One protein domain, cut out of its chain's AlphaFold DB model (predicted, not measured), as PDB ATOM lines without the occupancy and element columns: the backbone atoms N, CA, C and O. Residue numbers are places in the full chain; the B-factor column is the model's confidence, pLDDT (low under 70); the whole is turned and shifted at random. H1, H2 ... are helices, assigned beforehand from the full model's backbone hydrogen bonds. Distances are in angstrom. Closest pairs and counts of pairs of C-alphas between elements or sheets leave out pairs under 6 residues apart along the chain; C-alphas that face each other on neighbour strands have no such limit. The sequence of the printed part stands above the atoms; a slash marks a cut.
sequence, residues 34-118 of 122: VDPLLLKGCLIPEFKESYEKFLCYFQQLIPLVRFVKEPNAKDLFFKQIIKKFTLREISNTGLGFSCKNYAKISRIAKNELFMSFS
ATOM      1  N   VAL A  34      27.186  46.211  16.389       75.00
ATOM      2  CA  VAL A  34      27.179  47.317  17.347       75.00
ATOM      3  C   VAL A  34      28.593  47.468  17.887       75.00
ATOM      4  O   VAL A  34      29.110  46.530  18.493       75.00
ATOM      5  N   ASP A  35      29.202  48.636  17.685       80.88
ATOM      6  CA  ASP A  35      30.445  49.022  18.355       80.88
ATOM      7  C   ASP A  35      30.123  49.898  19.584       80.88
ATOM      8  O   ASP A  35      29.722  51.057  19.431       80.88
ATOM      9  N   PRO A  36      30.288  49.379  20.817       81.38
ATOM     10  CA  PRO A  36      30.022  50.138  22.037       81.38
ATOM     11  C   PRO A  36      30.911  51.374  22.210       81.38
ATOM     12  O   PRO A  36      30.536  52.283  22.954       81.38
ATOM     13  N   LEU A  37      32.072  51.445  21.546       83.75
ATOM     14  CA  LEU A  37      32.963  52.606  21.635       83.75
ATOM     15  C   LEU A  37      32.348  53.850  20.988       83.75
ATOM     16  O   LEU A  37      32.609  54.968  21.438       83.75
ATOM     17  N   LEU A  38      31.465  53.664  20.002       85.88
ATOM     18  CA  LEU A  38      30.733  54.756  19.358       85.88
ATOM     19  C   LEU A  38      29.718  55.421  20.303       85.88
ATOM     20  O   LEU A  38      29.364  56.581  20.099       85.88
ATOM     21  N   LEU A  39      29.302  54.742  21.383       86.81
ATOM     22  CA  LEU A  39      28.393  55.320  22.381       86.81
ATOM     23  C   LEU A  39      29.025  56.500  23.130       86.81
ATOM     24  O   LEU A  39      28.300  57.381  23.587       86.81
ATOM     25  N   LYS A  40      30.362  56.554  23.234       86.50
ATOM     26  CA  LYS A  40      31.080  57.611  23.965       86.50
ATOM     27  C   LYS A  40      30.816  59.012  23.399       86.50
ATOM     28  O   LYS A  40      30.811  59.977  24.154       86.50
ATOM     29  N   GLY A  41      30.627  59.117  22.083       84.31
ATOM     30  CA  GLY A  41      30.377  60.375  21.373       84.31
ATOM     31  C   GLY A  41      28.980  60.471  20.762       84.31
ATOM     32  O   GLY A  41      28.757  61.318  19.900       84.31
ATOM     33  N   CYS A  42      28.054  59.587  21.144       86.31
ATOM     34  CA  CYS A  42      26.728  59.545  20.542       86.31
ATOM     35  C   CYS A  42      25.884  60.746  21.001       86.31
ATOM     36  O   CYS A  42      25.626  60.914  22.191       86.31
ATOM     37  N   LEU A  43      25.450  61.573  20.046       87.94
ATOM     38  CA  LEU A  43      24.624  62.765  20.294       87.94
ATOM     39  C   LEU A  43      23.117  62.480  20.244       87.94
ATOM     40  O   LEU A  43      22.310  63.367  20.512       87.94
ATOM     41  N   ILE A  44      22.736  61.254  19.876       88.00
ATOM     42  CA  ILE A  44      21.340  60.837  19.768       88.00
ATOM     43  C   ILE A  44      20.719  60.843  21.179       88.00
ATOM     44  O   ILE A  44      21.246  60.155  22.063       88.00
ATOM     45  N   PRO A  45      19.619  61.584  21.416       87.06
ATOM     46  CA  PRO A  45      19.004  61.713  22.739       87.06
ATOM     47  C   PRO A  45      18.666  60.375  23.408       87.06
ATOM     48  O   PRO A  45      18.862  60.220  24.614       87.06
ATOM     49  N   GLU A  46      18.227  59.387  22.630       85.25
ATOM     50  CA  GLU A  46      17.888  58.031  23.072       85.25
ATOM     51  C   GLU A  46      19.092  57.276  23.656       85.25
ATOM     52  O   GLU A  46      18.929  56.387  24.492       85.25
ATOM     53  N   PHE A  47      20.308  57.649  23.250       87.38
ATOM     54  CA  PHE A  47      21.560  57.062  23.721       87.38
ATOM     55  C   PHE A  47      22.272  57.916  24.771       87.38
ATOM     56  O   PHE A  47      23.395  57.586  25.169       87.38
ATOM     57  N   LYS A  48      21.638  58.973  25.285       89.00
ATOM     58  CA  LYS A  48      22.195  59.740  26.400       89.00
ATOM     59  C   LYS A  48      22.462  58.812  27.595       89.00
ATOM     60  O   LYS A  48      21.648  57.947  27.923       89.00
ATOM     61  N   GLU A  49      23.642  58.945  28.206       90.31
ATOM     62  CA  GLU A  49      24.138  58.100  29.316       90.31
ATOM     63  C   GLU A  49      24.305  56.602  28.978       90.31
ATOM     64  O   GLU A  49      24.648  55.800  29.848       90.31
ATOM     65  N   SER A  50      24.087  56.178  27.728       90.12
ATOM     66  CA  SER A  50      24.202  54.764  27.342       90.12
ATOM     67  C   SER A  50      25.620  54.219  27.537       90.12
ATOM     68  O   SER A  50      25.784  53.093  28.010       90.12
ATOM     69  N   TYR A  51      26.640  55.033  27.252       90.75
ATOM     70  CA  TYR A  51      28.041  54.675  27.460       90.75
ATOM     71  C   TYR A  51      28.365  54.437  28.942       90.75
ATOM     72  O   TYR A  51      28.999  53.443  29.291       90.75
ATOM     73  N   GLU A  52      27.872  55.296  29.835       90.38
ATOM     74  CA  GLU A  52      28.055  55.125  31.279       90.38
ATOM     75  C   GLU A  52      27.325  53.882  31.790       90.38
ATOM     76  O   GLU A  52      27.896  53.103  32.550       90.38
ATOM     77  N   LYS A  53      26.096  53.632  31.318       90.94
ATOM     78  CA  LYS A  53      25.340  52.410  31.646       90.94
ATOM     79  C   LYS A  53      26.081  51.150  31.194       90.94
ATOM     80  O   LYS A  53      26.153  50.184  31.956       90.94
ATOM     81  N   PHE A  54      26.658  51.173  29.993       89.75
ATOM     82  CA  PHE A  54      27.493  50.092  29.475       89.75
ATOM     83  C   PHE A  54      28.706  49.849  30.383       89.75
ATOM     84  O   PHE A  54      28.909  48.726  30.848       89.75
ATOM     85  N   LEU A  55      29.471  50.894  30.714       90.50
ATOM     86  CA  LEU A  55      30.635  50.769  31.598       90.50
ATOM     87  C   LEU A  55      30.253  50.274  32.995       90.50
ATOM     88  O   LEU A  55      30.855  49.320  33.483       90.50
ATOM     89  N   CYS A  56      29.231  50.863  33.616       90.94
ATOM     90  CA  CYS A  56      28.734  50.460  34.930       90.94
ATOM     91  C   CYS A  56      28.320  48.985  34.955       90.94
ATOM     92  O   CYS A  56      28.624  48.279  35.917       90.94
ATOM     93  N   TYR A  57      27.669  48.487  33.899       89.94
ATOM     94  CA  TYR A  57      27.300  47.076  33.799       89.94
ATOM     95  C   TYR A  57      28.532  46.155  33.842       89.94
ATOM     96  O   TYR A  57      28.559  45.201  34.625       89.94
ATOM     97  N   PHE A  58      29.583  46.462  33.074       87.38
ATOM     98  CA  PHE A  58      30.804  45.648  33.052       87.38
ATOM     99  C   PHE A  58      31.705  45.853  34.276       87.38
ATOM    100  O   PHE A  58      32.325  44.897  34.739       87.38
ATOM    101  N   GLN A  59      31.726  47.040  34.885       89.88
ATOM    102  CA  GLN A  59      32.458  47.291  36.135       89.88
ATOM    103  C   GLN A  59      31.970  46.406  37.286       89.88
ATOM    104  O   GLN A  59      32.764  45.995  38.133       89.88
ATOM    105  N   GLN A  60      30.688  46.032  37.292       87.88
ATOM    106  CA  GLN A  60      30.135  45.115  38.289       87.88
ATOM    107  C   GLN A  60      30.730  43.696  38.218       87.88
ATOM    108  O   GLN A  60      30.505  42.905  39.136       87.88
ATOM    109  N   LEU A  61      31.476  43.359  37.159       88.88
ATOM    110  CA  LEU A  61      32.218  42.106  37.051       88.88
ATOM    111  C   LEU A  61      33.441  42.084  37.978       88.88
ATOM    112  O   LEU A  61      33.714  41.063  38.604       88.88
ATOM    113  N   ILE A  62      34.151  43.212  38.086       87.69
ATOM    114  CA  ILE A  62      35.428  43.337  38.806       87.69
ATOM    115  C   ILE A  62      35.346  42.800  40.244       87.69
ATOM    116  O   ILE A  62      36.175  41.958  40.599       87.69
ATOM    117  N   PRO A  63      34.377  43.214  41.090       89.75
ATOM    118  CA  PRO A  63      34.300  42.694  42.449       89.75
ATOM    119  C   PRO A  63      33.974  41.200  42.475       89.75
ATOM    120  O   PRO A  63      34.530  40.492  43.302       89.75
ATOM    121  N   LEU A  64      33.129  40.702  41.565       86.12
ATOM    122  CA  LEU A  64      32.757  39.286  41.537       86.12
ATOM    123  C   LEU A  64      33.957  38.401  41.191       86.12
ATOM    124  O   LEU A  64      34.179  37.404  41.867       86.12
ATOM    125  N   VAL A  65      34.752  38.790  40.188       86.56
ATOM    126  CA  VAL A  65      35.926  38.018  39.739       86.56
ATOM    127  C   VAL A  65      36.977  37.901  40.842       86.56
ATOM    128  O   VAL A  65      37.582  36.845  40.986       86.56
ATOM    129  N   ARG A  66      37.151  38.932  41.681       87.62
ATOM    130  CA  ARG A  66      38.105  38.903  42.807       87.62
ATOM    131  C   ARG A  66      37.817  37.815  43.843       87.62
ATOM    132  O   ARG A  66      38.736  37.426  44.558       87.62
ATOM    133  N   PHE A  67      36.568  37.371  43.961       87.31
ATOM    134  CA  PHE A  67      36.157  36.358  44.936       87.31
ATOM    135  C   PHE A  67      35.962  34.969  44.322       87.31
ATOM    136  O   PHE A  67      35.677  34.025  45.061       87.31
ATOM    137  N   VAL A  68      36.131  34.830  43.002       88.31
ATOM    138  CA  VAL A  68      36.121  33.524  42.338       88.31
ATOM    139  C   VAL A  68      37.368  32.755  42.761       88.31
ATOM    140  O   VAL A  68      38.491  33.210  42.552       88.31
ATOM    141  N   LYS A  69      37.159  31.582  43.348       85.50
ATOM    142  CA  LYS A  69      38.221  30.642  43.721       85.50
ATOM    143  C   LYS A  69      38.443  29.613  42.626       85.50
ATOM    144  O   LYS A  69      39.581  29.265  42.332       85.50
ATOM    145  N   GLU A  70      37.357  29.145  42.016       82.62
ATOM    146  CA  GLU A  70      37.404  28.146  40.954       82.62
ATOM    147  C   GLU A  70      36.495  28.556  39.785       82.62
ATOM    148  O   GLU A  70      35.350  28.956  40.009       82.62
ATOM    149  N   PRO A  71      36.943  28.425  38.520       78.81
ATOM    150  CA  PRO A  71      36.152  28.781  37.341       78.81
ATOM    151  C   PRO A  71      35.128  27.683  37.002       78.81
ATOM    152  O   PRO A  71      35.075  27.167  35.885       78.81
ATOM    153  N   ASN A  72      34.334  27.261  37.986       79.88
ATOM    154  CA  ASN A  72      33.362  26.190  37.835       79.88
ATOM    155  C   ASN A  72      32.006  26.554  38.452       79.88
ATOM    156  O   ASN A  72      31.880  27.439  39.290       79.88
ATOM    157  N   ALA A  73      30.957  25.836  38.046       76.44
ATOM    158  CA  ALA A  73      29.592  26.097  38.505       76.44
ATOM    159  C   ALA A  73      29.345  25.792  40.000       76.44
ATOM    160  O   ALA A  73      28.236  26.044  40.479       76.44
ATOM    161  N   LYS A  74      30.334  25.232  40.718       83.25
ATOM    162  CA  LYS A  74      30.266  25.013  42.169       83.25
ATOM    163  C   LYS A  74      30.598  26.296  42.931       83.25
ATOM    164  O   LYS A  74      30.035  26.515  44.001       83.25
ATOM    165  N   ASP A  75      31.452  27.151  42.371       84.81
ATOM    166  CA  ASP A  75      31.747  28.464  42.933       84.81
ATOM    167  C   ASP A  75      30.531  29.400  42.777       84.81
ATOM    168  O   ASP A  75      29.995  29.619  41.683       84.81
ATOM    169  N   LEU A  76      30.065  29.941  43.906       87.88
ATOM    170  CA  LEU A  76      28.890  30.811  43.966       87.88
ATOM    171  C   LEU A  76      29.104  32.120  43.196       87.88
ATOM    172  O   LEU A  76      28.187  32.565  42.497       87.88
ATOM    173  N   PHE A  77      30.302  32.707  43.273       86.69
ATOM    174  CA  PHE A  77      30.649  33.932  42.554       86.69
ATOM    175  C   PHE A  77      30.741  33.658  41.057       86.69
ATOM    176  O   PHE A  77      30.172  34.413  40.266       86.69
ATOM    177  N   PHE A  78      31.345  32.535  40.661       83.88
ATOM    178  CA  PHE A  78      31.390  32.130  39.254       83.88
ATOM    179  C   PHE A  78      29.984  31.914  38.685       83.88
ATOM    180  O   PHE A  78      29.632  32.453  37.632       83.88
ATOM    181  N   LYS A  79      29.121  31.197  39.411       86.94
ATOM    182  CA  LYS A  79      27.719  30.994  39.021       86.94
ATOM    183  C   LYS A  79      26.965  32.320  38.891       86.94
ATOM    184  O   LYS A  79      26.156  32.476  37.972       86.94
ATOM    185  N   GLN A  80      27.223  33.276  39.781       87.19
ATOM    186  CA  GLN A  80      26.596  34.596  39.742       87.19
ATOM    187  C   GLN A  80      27.088  35.435  38.558       87.19
ATOM    188  O   GLN A  80      26.264  36.084  37.912       87.19
ATOM    189  N   ILE A  81      28.378  35.363  38.217       87.06
ATOM    190  CA  ILE A  81      28.938  35.980  37.006       87.06
ATOM    191  C   ILE A  81      28.251  35.414  35.766       87.06
ATOM    192  O   ILE A  81      27.682  36.177  34.987       87.06
ATOM    193  N   ILE A  82      28.217  34.087  35.615       85.06
ATOM    194  CA  ILE A  82      27.559  33.449  34.468       85.06
ATOM    195  C   ILE A  82      26.095  33.878  34.386       85.06
ATOM    196  O   ILE A  82      25.634  34.279  33.323       85.06
ATOM    197  N   LYS A  83      25.362  33.872  35.504       84.88
ATOM    198  CA  LYS A  83      23.958  34.302  35.524       84.88
ATOM    199  C   LYS A  83      23.786  35.763  35.095       84.88
ATOM    200  O   LYS A  83      22.836  36.068  34.383       84.88
ATOM    201  N   LYS A  84      24.667  36.658  35.544       84.62
ATOM    202  CA  LYS A  84      24.542  38.106  35.335       84.62
ATOM    203  C   LYS A  84      24.987  38.553  33.944       84.62
ATOM    204  O   LYS A  84      24.364  39.447  33.380       84.62
ATOM    205  N   PHE A  85      26.022  37.914  33.403       84.00
ATOM    206  CA  PHE A  85      26.621  38.232  32.102       84.00
ATOM    207  C   PHE A  85      26.131  37.323  30.964       84.00
ATOM    208  O   PHE A  85      26.548  37.470  29.815       84.00
ATOM    209  N   THR A  86      25.196  36.411  31.249       79.25
ATOM    210  CA  THR A  86      24.418  35.732  30.209       79.25
ATOM    211  C   THR A  86      23.259  36.621  29.782       79.25
ATOM    212  O   THR A  86      22.191  36.614  30.395       79.25
ATOM    213  N   LEU A  87      23.475  37.390  28.718       74.62
ATOM    214  CA  LEU A  87      22.430  38.198  28.099       74.62
ATOM    215  C   LEU A  87      21.475  37.299  27.305       74.62
ATOM    216  O   LEU A  87      21.899  36.445  26.519       74.62
ATOM    217  N   ARG A  88      20.176  37.495  27.530       69.69
ATOM    218  CA  ARG A  88      19.134  36.887  26.703       69.69
ATOM    219  C   ARG A  88      19.035  37.663  25.404       69.69
ATOM    220  O   ARG A  88      19.149  38.886  25.396       69.69
ATOM    221  N   GLU A  89      18.832  36.935  24.324       65.94
ATOM    222  CA  GLU A  89      18.527  37.545  23.043       65.94
ATOM    223  C   GLU A  89      17.176  38.264  23.113       65.94
ATOM    224  O   GLU A  89      16.226  37.765  23.721       65.94
ATOM    225  N   ILE A  90      17.107  39.457  22.528       71.56
ATOM    226  CA  ILE A  90      15.857  40.204  22.411       71.56
ATOM    227  C   ILE A  90      15.178  39.712  21.137       71.56
ATOM    228  O   ILE A  90      15.732  39.862  20.044       71.56
ATOM    229  N   SER A  91      13.993  39.118  21.271       67.94
ATOM    230  CA  SER A  91      13.220  38.624  20.130       67.94
ATOM    231  C   SER A  91      13.080  39.701  19.053       67.94
ATOM    232  O   SER A  91      12.892  40.875  19.371       67.94
ATOM    233  N   ASN A  92      13.130  39.290  17.784       66.06
ATOM    234  CA  ASN A  92      12.873  40.145  16.620       66.06
ATOM    235  C   ASN A  92      13.883  41.284  16.385       66.06
ATOM    236  O   ASN A  92      13.568  42.214  15.647       66.06
ATOM    237  N   THR A  93      15.074  41.247  16.993       66.56
ATOM    238  CA  THR A  93      16.112  42.284  16.789       66.56
ATOM    239  C   THR A  93      17.199  41.892  15.787       66.56
ATOM    240  O   THR A  93      17.965  42.755  15.368       66.56
ATOM    241  N   GLY A  94      17.262  40.617  15.372       61.97
ATOM    242  CA  GLY A  94      18.182  40.144  14.327       61.97
ATOM    243  C   GLY A  94      19.653  40.463  14.612       61.97
ATOM    244  O   GLY A  94      20.423  40.706  13.689       61.97
ATOM    245  N   LEU A  95      20.054  40.542  15.887       64.88
ATOM    246  CA  LEU A  95      21.392  40.993  16.282       64.88
ATOM    247  C   LEU A  95      22.465  39.887  16.203       64.88
ATOM    248  O   LEU A  95      23.607  40.121  16.591       64.88
ATOM    249  N   GLY A  96      22.133  38.687  15.713       55.03
ATOM    250  CA  GLY A  96      23.123  37.658  15.378       55.03
ATOM    251  C   GLY A  96      23.948  37.138  16.546       55.03
ATOM    252  O   GLY A  96      25.122  36.779  16.392       55.03
ATOM    253  N   PHE A  97      23.356  37.076  17.740       53.19
ATOM    254  CA  PHE A  97      24.098  36.687  18.932       53.19
ATOM    255  C   PHE A  97      23.892  35.235  19.370       53.19
ATOM    256  O   PHE A  97      24.452  34.871  20.393       53.19
ATOM    257  N   SER A  98      23.189  34.360  18.651       50.59
ATOM    258  CA  SER A  98      22.700  33.131  19.290       50.59
ATOM    259  C   SER A  98      22.525  31.937  18.355       50.59
ATOM    260  O   SER A  98      21.959  32.047  17.280       50.59
ATOM    261  N   CYS A  99      22.965  30.754  18.802       44.72
ATOM    262  CA  CYS A  99      22.544  29.480  18.202       44.72
ATOM    263  C   CYS A  99      21.417  28.796  19.007       44.72
ATOM    264  O   CYS A  99      20.936  27.756  18.567       44.72
ATOM    265  N   LYS A 100      21.039  29.311  20.198       53.31
ATOM    266  CA  LYS A 100      20.106  28.667  21.161       53.31
ATOM    267  C   LYS A 100      19.477  29.647  22.189       53.31
ATOM    268  O   LYS A 100      19.462  29.347  23.377       53.31
ATOM    269  N   ASN A 101      18.984  30.812  21.773       47.69
ATOM    270  CA  ASN A 101      18.432  31.907  22.609       47.69
ATOM    271  C   ASN A 101      19.387  32.581  23.634       47.69
ATOM    272  O   ASN A 101      18.926  33.223  24.583       47.69
ATOM    273  N   TYR A 102      20.711  32.472  23.469       46.69
ATOM    274  CA  TYR A 102      21.708  33.092  24.361       46.69
ATOM    275  C   TYR A 102      22.685  33.947  23.563       46.69
ATOM    276  O   TYR A 102      23.232  33.462  22.575       46.69
ATOM    277  N   ALA A 103      22.961  35.174  24.016       47.44
ATOM    278  CA  ALA A 103      23.873  36.070  23.313       47.44
ATOM    279  C   ALA A 103      25.337  35.577  23.361       47.44
ATOM    280  O   ALA A 103      25.806  35.140  24.408       47.44
ATOM    281  N   LYS A 104      26.105  35.708  22.275       45.97
ATOM    282  CA  LYS A 104      27.475  35.186  22.071       45.97
ATOM    283  C   LYS A 104      28.481  35.712  23.097       45.97
ATOM    284  O   LYS A 104      29.435  35.007  23.423       45.97
ATOM    285  N   ILE A 105      28.226  36.894  23.669       45.66
ATOM    286  CA  ILE A 105      28.975  37.456  24.806       45.66
ATOM    287  C   ILE A 105      28.985  36.477  25.986       45.66
ATOM    288  O   ILE A 105      30.019  36.296  26.617       45.66
ATOM    289  N   SER A 106      27.887  35.751  26.217       45.06
ATOM    290  CA  SER A 106      27.828  34.692  27.229       45.06
ATOM    291  C   SER A 106      28.775  33.525  26.933       45.06
ATOM    292  O   SER A 106      29.221  32.873  27.867       45.06
ATOM    293  N   ARG A 107      29.137  33.273  25.664       39.81
ATOM    294  CA  ARG A 107      30.104  32.238  25.257       39.81
ATOM    295  C   ARG A 107      31.550  32.719  25.383       39.81
ATOM    296  O   ARG A 107      32.378  31.963  25.878       39.81
ATOM    297  N   ILE A 108      31.838  33.966  24.997       45.12
ATOM    298  CA  ILE A 108      33.162  34.599  25.172       45.12
ATOM    299  C   ILE A 108      33.478  34.744  26.665       45.12
ATOM    300  O   ILE A 108      34.555  34.356  27.113       45.12
ATOM    301  N   ALA A 109      32.501  35.184  27.463       47.94
ATOM    302  CA  ALA A 109      32.614  35.224  28.915       47.94
ATOM    303  C   ALA A 109      32.819  33.832  29.526       47.94
ATOM    304  O   ALA A 109      33.443  33.738  30.566       47.94
ATOM    305  N   LYS A 110      32.322  32.755  28.901       44.28
ATOM    306  CA  LYS A 110      32.477  31.383  29.411       44.28
ATOM    307  C   LYS A 110      33.812  30.736  29.032       44.28
ATOM    308  O   LYS A 110      34.314  29.941  29.816       44.28
ATOM    309  N   ASN A 111      34.369  31.068  27.864       42.81
ATOM    310  CA  ASN A 111      35.534  30.371  27.305       42.81
ATOM    311  C   ASN A 111      36.820  31.213  27.255       42.81
ATOM    312  O   ASN A 111      37.891  30.660  27.471       42.81
ATOM    313  N   GLU A 112      36.751  32.517  26.968       43.78
ATOM    314  CA  GLU A 112      37.945  33.336  26.681       43.78
ATOM    315  C   GLU A 112      38.301  34.282  27.825       43.78
ATOM    316  O   GLU A 112      39.473  34.400  28.171       43.78
ATOM    317  N   LEU A 113      37.305  34.893  28.479       48.94
ATOM    318  CA  LEU A 113      37.562  35.822  29.584       48.94
ATOM    319  C   LEU A 113      38.216  35.129  30.795       48.94
ATOM    320  O   LEU A 113      38.945  35.774  31.529       48.94
ATOM    321  N   PHE A 114      37.981  33.828  31.007       47.81
ATOM    322  CA  PHE A 114      38.549  33.076  32.138       47.81
ATOM    323  C   PHE A 114      39.876  32.373  31.831       47.81
ATOM    324  O   PHE A 114      40.601  32.047  32.767       47.81
ATOM    325  N   MET A 115      40.238  32.191  30.555       41.50
ATOM    326  CA  MET A 115      41.582  31.719  30.190       41.50
ATOM    327  C   MET A 115      42.643  32.785  30.496       41.50
ATOM    328  O   MET A 115      43.757  32.451  30.892       41.50
ATOM    329  N   SER A 116      42.284  34.069  30.409       40.94
ATOM    330  CA  SER A 116      43.140  35.206  30.775       40.94
ATOM    331  C   SER A 116      43.220  35.488  32.285       40.94
ATOM    332  O   SER A 116      44.062  36.278  32.703       40.94
ATOM    333  N   PHE A 117      42.411  34.813  33.115       44.53
ATOM    334  CA  PHE A 117      42.524  34.829  34.584       44.53
ATOM    335  C   PHE A 117      43.166  33.551  35.160       44.53
ATOM    336  O   PHE A 117      43.197  33.384  36.379       44.53
ATOM    337  N   SER A 118      43.696  32.652  34.318       32.47
ATOM    338  CA  SER A 118      44.450  31.488  34.793       32.47
ATOM    339  C   SER A 118      45.770  31.940  35.450       32.47
ATOM    340  O   SER A 118      46.519  32.704  34.838       32.47
TER     341      SER A 118
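What this domain is: This is residues 34 to 118 of the 122 residues of an uncharacterized protein of human gut metagenome (UniProt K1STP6). H2 and H3 stand end to end in a row; H4 folds back on H3, H5 folds back on H4, and H1 packs on H2's other end. The printed part has 85 residues, 39 of them in five named helices, H1 to H5 in order along the chain, with no named strand; the class is all helix, though under half of the residues are in named elements. The whole is only just loose, close to compact: radius of gyration of the C-alphas 14.8 A, spans 42 by 28 by 19 A.

Where its parts are: Find H2, residues 50 to 59, from (24.202, 54.764, 27.342), C-alpha 50; it and H4, residues 76 to 85, each measure 14.2 A. Look for H1 at 36 to 41, H3 at 61 to 66, and H5 at 105 to 111, ending at C-alpha 111, (35.534, 30.371, 27.305).

How they stand to each other: H2 touches H1, closest C-alphas Tyr 51 and Leu 39, 5.1 A. Hairpin H3 and H4 touch, closest C-alphas Leu 64 and Phe 77, 5.8 A, at a shallow tilt of 16 degrees. H1 has 0 of 2 O i to N i+4 pairs within hydrogen-bond range, but 3 of 3 i+3; H2 to H5 have every i+4 pair.

The domain as a whole: The printed part has no cut; the H4 to H5 link is long. Residues 88 to 89 and 91 to 118 are under 70 pLDDT.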